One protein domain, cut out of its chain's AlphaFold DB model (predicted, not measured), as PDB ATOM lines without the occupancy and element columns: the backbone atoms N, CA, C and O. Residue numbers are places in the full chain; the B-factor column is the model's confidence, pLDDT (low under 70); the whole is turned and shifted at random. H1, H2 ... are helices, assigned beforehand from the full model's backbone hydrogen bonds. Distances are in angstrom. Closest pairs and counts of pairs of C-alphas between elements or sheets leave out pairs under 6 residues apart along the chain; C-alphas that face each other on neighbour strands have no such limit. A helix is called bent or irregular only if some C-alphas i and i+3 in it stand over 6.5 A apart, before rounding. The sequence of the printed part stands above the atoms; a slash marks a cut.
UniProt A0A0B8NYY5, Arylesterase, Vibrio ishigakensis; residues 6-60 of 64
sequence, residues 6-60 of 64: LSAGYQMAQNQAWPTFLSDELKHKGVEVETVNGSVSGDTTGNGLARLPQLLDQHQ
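This is residues 6 to 60 of the 64 residues of the protein "Arylesterase" of Vibrio ishigakensis (UniProt A0A0B8NYY5). What shape is this? Two helices stand apart at the two ends of a loose, flat frame, and residues 29 to 44 fold back from H1 and run through the middle to H2. Residues 6 to 17 loop before H1. What is it made of? The printed part has 55 residues with two named helices, H1 then H2, and no named strand: all helix, with 26 residues, under half, in them. How large? It is loose, with a radius of gyration of the C-alphas of 12.8 A and spans of 35 by 29 by 15 A.

Where is H1? H1, residues 18 to 28, begins at C-alpha 18 (29.538, -33.119, 39.345) and is 15.4 A long. It is only just irregular: C-alphas 20 and 23 are 6.9 A apart. Where is H2? H2, residues 45 to 59, is 19.9 A long and ends at C-alpha 59 (31.510, -18.881, 26.031). It is irregular: C-alphas 50 and 53 are 7.1 A apart.

How near are the helices? H1 and H2 are apart, with no C-alphas within 8 A. Their backbones? O i to N i+4 pairs within hydrogen-bond range are 5 of 7 in H1, 9 of 11 in H2.

Any cut or long link? The printed part has no cut; the 16-residue link from H1 to H2 is long. How confident? No printed residue is under 70.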
ATOM      1  N   LEU A   6      24.102 -37.471  32.324       92.25
ATOM      2  CA  LEU A   6      25.144 -37.812  33.296       92.25
ATOM      3  C   LEU A   6      25.888 -36.570  33.789       92.25
ATOM      4  O   LEU A   6      26.229 -36.465  34.964       92.25
ATOM      5  N   SER A   7      26.117 -35.611  32.894       93.75
ATOM      6  CA  SER A   7      26.800 -34.355  33.221       93.75
ATOM      7  C   SER A   7      25.824 -33.221  33.542       93.75
ATOM      8  O   SER A   7      26.175 -32.296  34.269       93.75
ATOM      9  N   ALA A   8      24.574 -33.310  33.078       92.06
ATOM     10  CA  ALA A   8      23.522 -32.356  33.419       92.06
ATOM     11  C   ALA A   8      23.025 -32.485  34.873       92.06
ATOM     12  O   ALA A   8      22.409 -31.552  35.380       92.06
ATOM     13  N   GLY A   9      23.276 -33.618  35.542       90.06
ATOM     14  CA  GLY A   9      22.771 -33.879  36.894       90.06
ATOM     15  C   GLY A   9      21.302 -34.302  36.885       90.06
ATOM     16  O   GLY A   9      20.461 -33.667  37.514       90.06
ATOM     17  N   TYR A  10      20.970 -35.355  36.131       86.50
ATOM     18  CA  TYR A  10      19.598 -35.867  36.051       86.50
ATOM     19  C   TYR A  10      18.989 -36.124  37.439       86.50
ATOM     20  O   TYR A  10      19.584 -36.807  38.268       86.50
ATOM     21  N   GLN A  11      17.786 -35.581  37.665       87.06
ATOM     22  CA  GLN A  11      17.057 -35.606  38.947       87.06
ATOM     23  C   GLN A  11      17.763 -34.909  40.121       87.06
ATOM     24  O   GLN A  11      17.402 -35.122  41.278       87.06
ATOM     25  N   MET A  12      18.723 -34.034  39.835       86.81
ATOM     26  CA  MET A  12      19.431 -33.235  40.826       86.81
ATOM     27  C   MET A  12      19.302 -31.752  40.484       86.81
ATOM     28  O   MET A  12      19.003 -31.375  39.349       86.81
ATOM     29  N   ALA A  13      19.519 -30.887  41.473       82.19
ATOM     30  CA  ALA A  13      19.674 -29.472  41.179       82.19
ATOM     31  C   ALA A  13      20.972 -29.259  40.383       82.19
ATOM     32  O   ALA A  13      21.962 -29.961  40.586       82.19
ATOM     33  N   GLN A  14      20.987 -28.274  39.483       74.12
ATOM     34  CA  GLN A  14      22.133 -28.039  38.599       74.12
ATOM     35  C   GLN A  14      23.431 -27.762  39.378       74.12
ATOM     36  O   GLN A  14      24.501 -28.170  38.945       74.12
ATOM     37  N   ASN A  15      23.330 -27.143  40.560       82.06
ATOM     38  CA  ASN A  15      24.450 -26.894  41.475       82.06
ATOM     39  C   ASN A  15      24.937 -28.140  42.242       82.06
ATOM     40  O   ASN A  15      25.872 -28.043  43.032       82.06
ATOM     41  N   GLN A  16      24.287 -29.288  42.060       87.00
ATOM     42  CA  GLN A  16      24.682 -30.574  42.633       87.00
ATOM     43  C   GLN A  16      25.265 -31.517  41.573       87.00
ATOM     44  O   GLN A  16      25.717 -32.609  41.913       87.00
ATOM     45  N   ALA A  17      25.254 -31.124  40.297       91.94
ATOM     46  CA  ALA A  17      25.895 -31.892  39.242       91.94
ATOM     47  C   ALA A  17      27.420 -31.871  39.435       91.94
ATOM     48  O   ALA A  17      28.002 -30.843  39.781       91.94
ATOM     49  N   TRP A  18      28.087 -32.997  39.166       92.44
ATOM     50  CA  TRP A  18      29.538 -33.119  39.345       92.44
ATOM     51  C   TRP A  18      30.373 -32.015  38.655       92.44
ATOM     52  O   TRP A  18      31.377 -31.607  39.243       92.44
ATOM     53  N   PRO A  19      29.983 -31.456  37.485       93.44
ATOM     54  CA  PRO A  19      30.754 -30.394  36.846       93.44
ATOM     55  C   PRO A  19      30.851 -29.091  37.634       93.44
ATOM     56  O   PRO A  19      31.781 -28.313  37.422       93.44
ATOM     57  N   THR A  20      29.900 -28.852  38.540       90.50
ATOM     58  CA  THR A  20      29.915 -27.691  39.433       90.50
ATOM     59  C   THR A  20      31.100 -27.742  40.392       90.50
ATOM     60  O   THR A  20      31.652 -26.702  40.724       90.50
ATOM     61  N   PHE A  21      31.541 -28.939  40.784       92.88
ATOM     62  CA  PHE A  21      32.670 -29.125  41.701       92.88
ATOM     63  C   PHE A  21      34.021 -29.244  40.983       92.88
ATOM     64  O   PHE A  21      35.066 -29.242  41.630       92.88
ATOM     65  N   LEU A  22      34.022 -29.358  39.648       94.75
ATOM     66  CA  LEU A  22      35.239 -29.619  38.880       94.75
ATOM     67  C   LEU A  22      36.239 -28.454  38.960       94.75
ATOM     68  O   LEU A  22      37.431 -28.709  39.101       94.75
ATOM     69  N   SER A  23      35.764 -27.205  38.909       93.44
ATOM     70  CA  SER A  23      36.630 -26.023  39.053       93.44
ATOM     71  C   SER A  23      37.378 -26.039  40.392       93.44
ATOM     72  O   SER A  23      38.599 -25.894  40.423       93.44
ATOM     73  N   ASP A  24      36.668 -26.301  41.494       94.94
ATOM     74  CA  ASP A  24      37.254 -26.351  42.839       94.94
ATOM     75  C   ASP A  24      38.252 -27.509  42.990       94.94
ATOM     76  O   ASP A  24      39.349 -27.338  43.526       94.94
ATOM     77  N   GLU A  25      37.910 -28.687  42.469       95.94
ATOM     78  CA  GLU A  25      38.777 -29.867  42.513       95.94
ATOM     79  C   GLU A  25      40.065 -29.677  41.692       95.94
ATOM     80  O   GLU A  25      41.145 -30.111  42.103       95.94
ATOM     81  N   LEU A  26      39.981 -29.012  40.537       95.38
ATOM     82  CA  LEU A  26      41.152 -28.671  39.728       95.38
ATOM     83  C   LEU A  26      42.000 -27.595  40.403       95.38
ATOM     84  O   LEU A  26      43.227 -27.720  40.440       95.38
ATOM     85  N   LYS A  27      41.362 -26.613  41.043       96.69
ATOM     86  CA  LYS A  27      42.056 -25.591  41.825       96.69
ATOM     87  C   LYS A  27      42.864 -26.203  42.968       96.69
ATOM     88  O   LYS A  27      44.020 -25.827  43.160       96.69
ATOM     89  N   HIS A  28      42.329 -27.206  43.668       96.69
ATOM     90  CA  HIS A  28      43.081 -27.964  44.678       96.69
ATOM     91  C   HIS A  28      44.305 -28.701  44.111       96.69
ATOM     92  O   HIS A  28      45.264 -28.954  44.840       96.69
ATOM     93  N   LYS A  29      44.304 -29.013  42.813       97.12
ATOM     94  CA  LYS A  29      45.430 -29.629  42.091       97.12
ATOM     95  C   LYS A  29      46.372 -28.603  41.456       97.12
ATOM     96  O   LYS A  29      47.275 -28.989  40.719       97.12
ATOM     97  N   GLY A  30      46.188 -27.313  41.749       97.38
ATOM     98  CA  GLY A  30      46.999 -26.224  41.206       97.38
ATOM     99  C   GLY A  30      46.632 -25.825  39.775       97.38
ATOM    100  O   GLY A  30      47.433 -25.177  39.108       97.38
ATOM    101  N   VAL A  31      45.449 -26.216  39.297       97.06
ATOM    102  CA  VAL A  31      44.938 -25.882  37.965       97.06
ATOM    103  C   VAL A  31      43.767 -24.919  38.119       97.06
ATOM    104  O   VAL A  31      42.691 -25.302  38.569       97.06
ATOM    105  N   GLU A  32      43.973 -23.657  37.759       95.00
ATOM    106  CA  GLU A  32      42.926 -22.638  37.809       95.00
ATOM    107  C   GLU A  32      42.171 -22.608  36.478       95.00
ATOM    108  O   GLU A  32      42.708 -22.185  35.457       95.00
ATOM    109  N   VAL A  33      40.938 -23.116  36.490       94.38
ATOM    110  CA  VAL A  33      40.024 -23.110  35.343       94.38
ATOM    111  C   VAL A  33      38.607 -22.814  35.813       94.38
ATOM    112  O   VAL A  33      38.224 -23.188  36.922       94.38
ATOM    113  N   GLU A  34      37.824 -22.183  34.946       92.88
ATOM    114  CA  GLU A  34      36.384 -22.020  35.131       92.88
ATOM    115  C   GLU A  34      35.632 -23.078  34.320       92.88
ATOM    116  O   GLU A  34      35.991 -23.390  33.181       92.88
ATOM    117  N   THR A  35      34.574 -23.650  34.895       92.75
ATOM    118  CA  THR A  35      33.778 -24.694  34.243       92.75
ATOM    119  C   THR A  35      32.402 -24.180  33.835       92.75
ATOM    120  O   THR A  35      31.627 -23.683  34.648       92.75
ATOM    121  N   VAL A  36      32.061 -24.364  32.556       94.00
ATOM    122  CA  VAL A  36      30.723 -24.092  32.013       94.00
ATOM    123  C   VAL A  36      30.052 -25.411  31.652       94.00
ATOM    124  O   VAL A  36      30.508 -26.119  30.753       94.00
ATOM    125  N   ASN A  37      28.949 -25.737  32.330       93.81
ATOM    126  CA  ASN A  37      28.178 -26.949  32.062       93.81
ATOM    127  C   ASN A  37      27.161 -26.734  30.926       93.81
ATOM    128  O   ASN A  37      26.067 -26.227  31.159       93.81
ATOM    129  N   GLY A  38      27.516 -27.155  29.706       94.62
ATOM    130  CA  GLY A  38      26.636 -27.115  28.529       94.62
ATOM    131  C   GLY A  38      25.770 -28.368  28.314       94.62
ATOM    132  O   GLY A  38      25.173 -28.523  27.239       94.62
ATOM    133  N   SER A  39      25.737 -29.296  29.276       94.50
ATOM    134  CA  SER A  39      25.067 -30.593  29.137       94.50
ATOM    135  C   SER A  39      23.545 -30.505  29.262       94.50
ATOM    136  O   SER A  39      23.015 -29.712  30.036       94.50
ATOM    137  N   VAL A  40      22.832 -31.353  28.513       93.94
ATOM    138  CA  VAL A  40      21.361 -31.400  28.506       93.94
ATOM    139  C   VAL A  40      20.884 -32.839  28.688       93.94
ATOM    140  O   VAL A  40      21.339 -33.753  28.011       93.94
ATOM    141  N   SER A  41      19.948 -33.078  29.608       93.44
ATOM    142  CA  SER A  41      19.399 -34.427  29.796       93.44
ATOM    143  C   SER A  41      18.684 -34.916  28.535       93.44
ATOM    144  O   SER A  41      17.803 -34.232  28.021       93.44
ATOM    145  N   GLY A  42      19.048 -36.112  28.061       93.94
ATOM    146  CA  GLY A  42      18.507 -36.685  26.824       93.94
ATOM    147  C   GLY A  42      19.125 -36.120  25.542       93.94
ATOM    148  O   GLY A  42      18.596 -36.378  24.460       93.94
ATOM    149  N   ASP A  43      20.215 -35.352  25.644       95.75
ATOM    150  CA  ASP A  43      20.922 -34.872  24.463       95.75
ATOM    151  C   ASP A  43      21.502 -36.037  23.650       95.75
ATOM    152  O   ASP A  43      21.873 -37.085  24.181       95.75
ATOM    153  N   THR A  44      21.571 -35.848  22.339       96.69
ATOM    154  CA  THR A  44      22.142 -36.824  21.403       96.69
ATOM    155  C   THR A  44      23.333 -36.205  20.692       96.69
ATOM    156  O   THR A  44      23.533 -34.993  20.731       96.69
ATOM    157  N   THR A  45      24.118 -37.011  19.981       96.38
ATOM    158  CA  THR A  45      25.265 -36.503  19.214       96.38
ATOM    159  C   THR A  45      24.860 -35.457  18.170       96.38
ATOM    160  O   THR A  45      25.532 -34.438  18.037       96.38
ATOM    161  N   GLY A  46      23.741 -35.666  17.464       97.94
ATOM    162  CA  GLY A  46      23.233 -34.718  16.468       97.94
ATOM    163  C   GLY A  46      22.773 -33.394  17.084       97.94
ATOM    164  O   GLY A  46      23.125 -32.326  16.589       97.94
ATOM    165  N   ASN A  47      22.043 -33.460  18.198       96.44
ATOM    166  CA  ASN A  47      21.595 -32.266  18.912       96.44
ATOM    167  C   ASN A  47      22.775 -31.508  19.545       96.44
ATOM    168  O   ASN A  47      22.851 -30.287  19.421       96.44
ATOM    169  N   GLY A  48      23.736 -32.216  20.142       97.00
ATOM    170  CA  GLY A  48      24.969 -31.627  20.658       97.00
ATOM    171  C   GLY A  48      25.753 -30.886  19.571       97.00
ATOM    172  O   GLY A  48      26.135 -29.734  19.772       97.00
ATOM    173  N   LEU A  49      25.916 -31.497  18.389       98.00
ATOM    174  CA  LEU A  49      26.561 -30.858  17.238       98.00
ATOM    175  C   LEU A  49      25.820 -29.591  16.786       98.00
ATOM    176  O   LEU A  49      26.464 -28.591  16.480       98.00
ATOM    177  N   ALA A  50      24.486 -29.609  16.770       98.06
ATOM    178  CA  ALA A  50      23.688 -28.451  16.371       98.06
ATOM    179  C   ALA A  50      23.824 -27.264  17.343       98.06
ATOM    180  O   ALA A  50      23.791 -26.113  16.911       98.06
ATOM    181  N   ARG A  51      23.997 -27.525  18.648       97.12
ATOM    182  CA  ARG A  51      24.142 -26.487  19.688       97.12
ATOM    183  C   ARG A  51      25.573 -25.979  19.846       97.12
ATOM    184  O   ARG A  51      25.770 -24.851  20.296       97.12
ATOM    185  N   LEU A  52      26.567 -26.798  19.500       97.69
ATOM    186  CA  LEU A  52      27.976 -26.500  19.749       97.69
ATOM    187  C   LEU A  52      28.431 -25.139  19.180       97.69
ATOM    188  O   LEU A  52      29.043 -24.397  19.943       97.69
ATOM    189  N   PRO A  53      28.113 -24.740  17.927       98.31
ATOM    190  CA  PRO A  53      28.550 -23.447  17.396       98.31
ATOM    191  C   PRO A  53      28.093 -22.253  18.243       98.31
ATOM    192  O   PRO A  53      28.882 -21.355  18.513       98.31
ATOM    193  N   GLN A  54      26.842 -22.274  18.713       97.94
ATOM    194  CA  GLN A  54      26.297 -21.212  19.558       97.94
ATOM    195  C   GLN A  54      26.983 -21.171  20.929       97.94
ATOM    196  O   GLN A  54      27.282 -20.095  21.436       97.94
ATOM    197  N   LEU A  55      27.251 -22.337  21.528       97.44
ATOM    198  CA  LEU A  55      27.929 -22.423  22.824       97.44
ATOM    199  C   LEU A  55      29.382 -21.931  22.743       97.44
ATOM    200  O   LEU A  55      29.854 -21.279  23.672       97.44
ATOM    201  N   LEU A  56      30.078 -22.216  21.638       98.06
ATOM    202  CA  LEU A  56      31.435 -21.720  21.400       98.06
ATOM    203  C   LEU A  56      31.462 -20.196  21.250       98.06
ATOM    204  O   LEU A  56      32.315 -19.555  21.853       98.06
ATOM    205  N   ASP A  57      30.522 -19.621  20.500       98.06
ATOM    206  CA  ASP A  57      30.416 -18.167  20.326       98.06
ATOM    207  C   ASP A  57      30.098 -17.452  21.652       98.06
ATOM    208  O   ASP A  57      30.702 -16.433  21.989       98.06
ATOM    209  N   GLN A  58      29.201 -18.039  22.450       97.88
ATOM    210  CA  GLN A  58      28.765 -17.482  23.728       97.88
ATOM    211  C   GLN A  58      29.842 -17.533  24.822       97.88
ATOM    212  O   GLN A  58      29.927 -16.606  25.628       97.88
ATOM    213  N   HIS A  59      30.609 -18.625  24.902       96.81
ATOM    214  CA  HIS A  59      31.510 -18.881  26.031       96.81
ATOM    215  C   HIS A  59      32.995 -18.773  25.693       96.81
ATOM    216  O   HIS A  59      33.793 -18.666  26.617       96.81
ATOM    217  N   GLN A  60      33.362 -18.815  24.409       97.38
ATOM    218  CA  GLN A  60      34.742 -18.725  23.916       97.38
ATOM    219  C   GLN A  60      35.738 -19.578  24.730       97.38
ATOM    220  O   GLN A  60      36.734 -19.054  25.224       97.38
TER     221      GLN A  60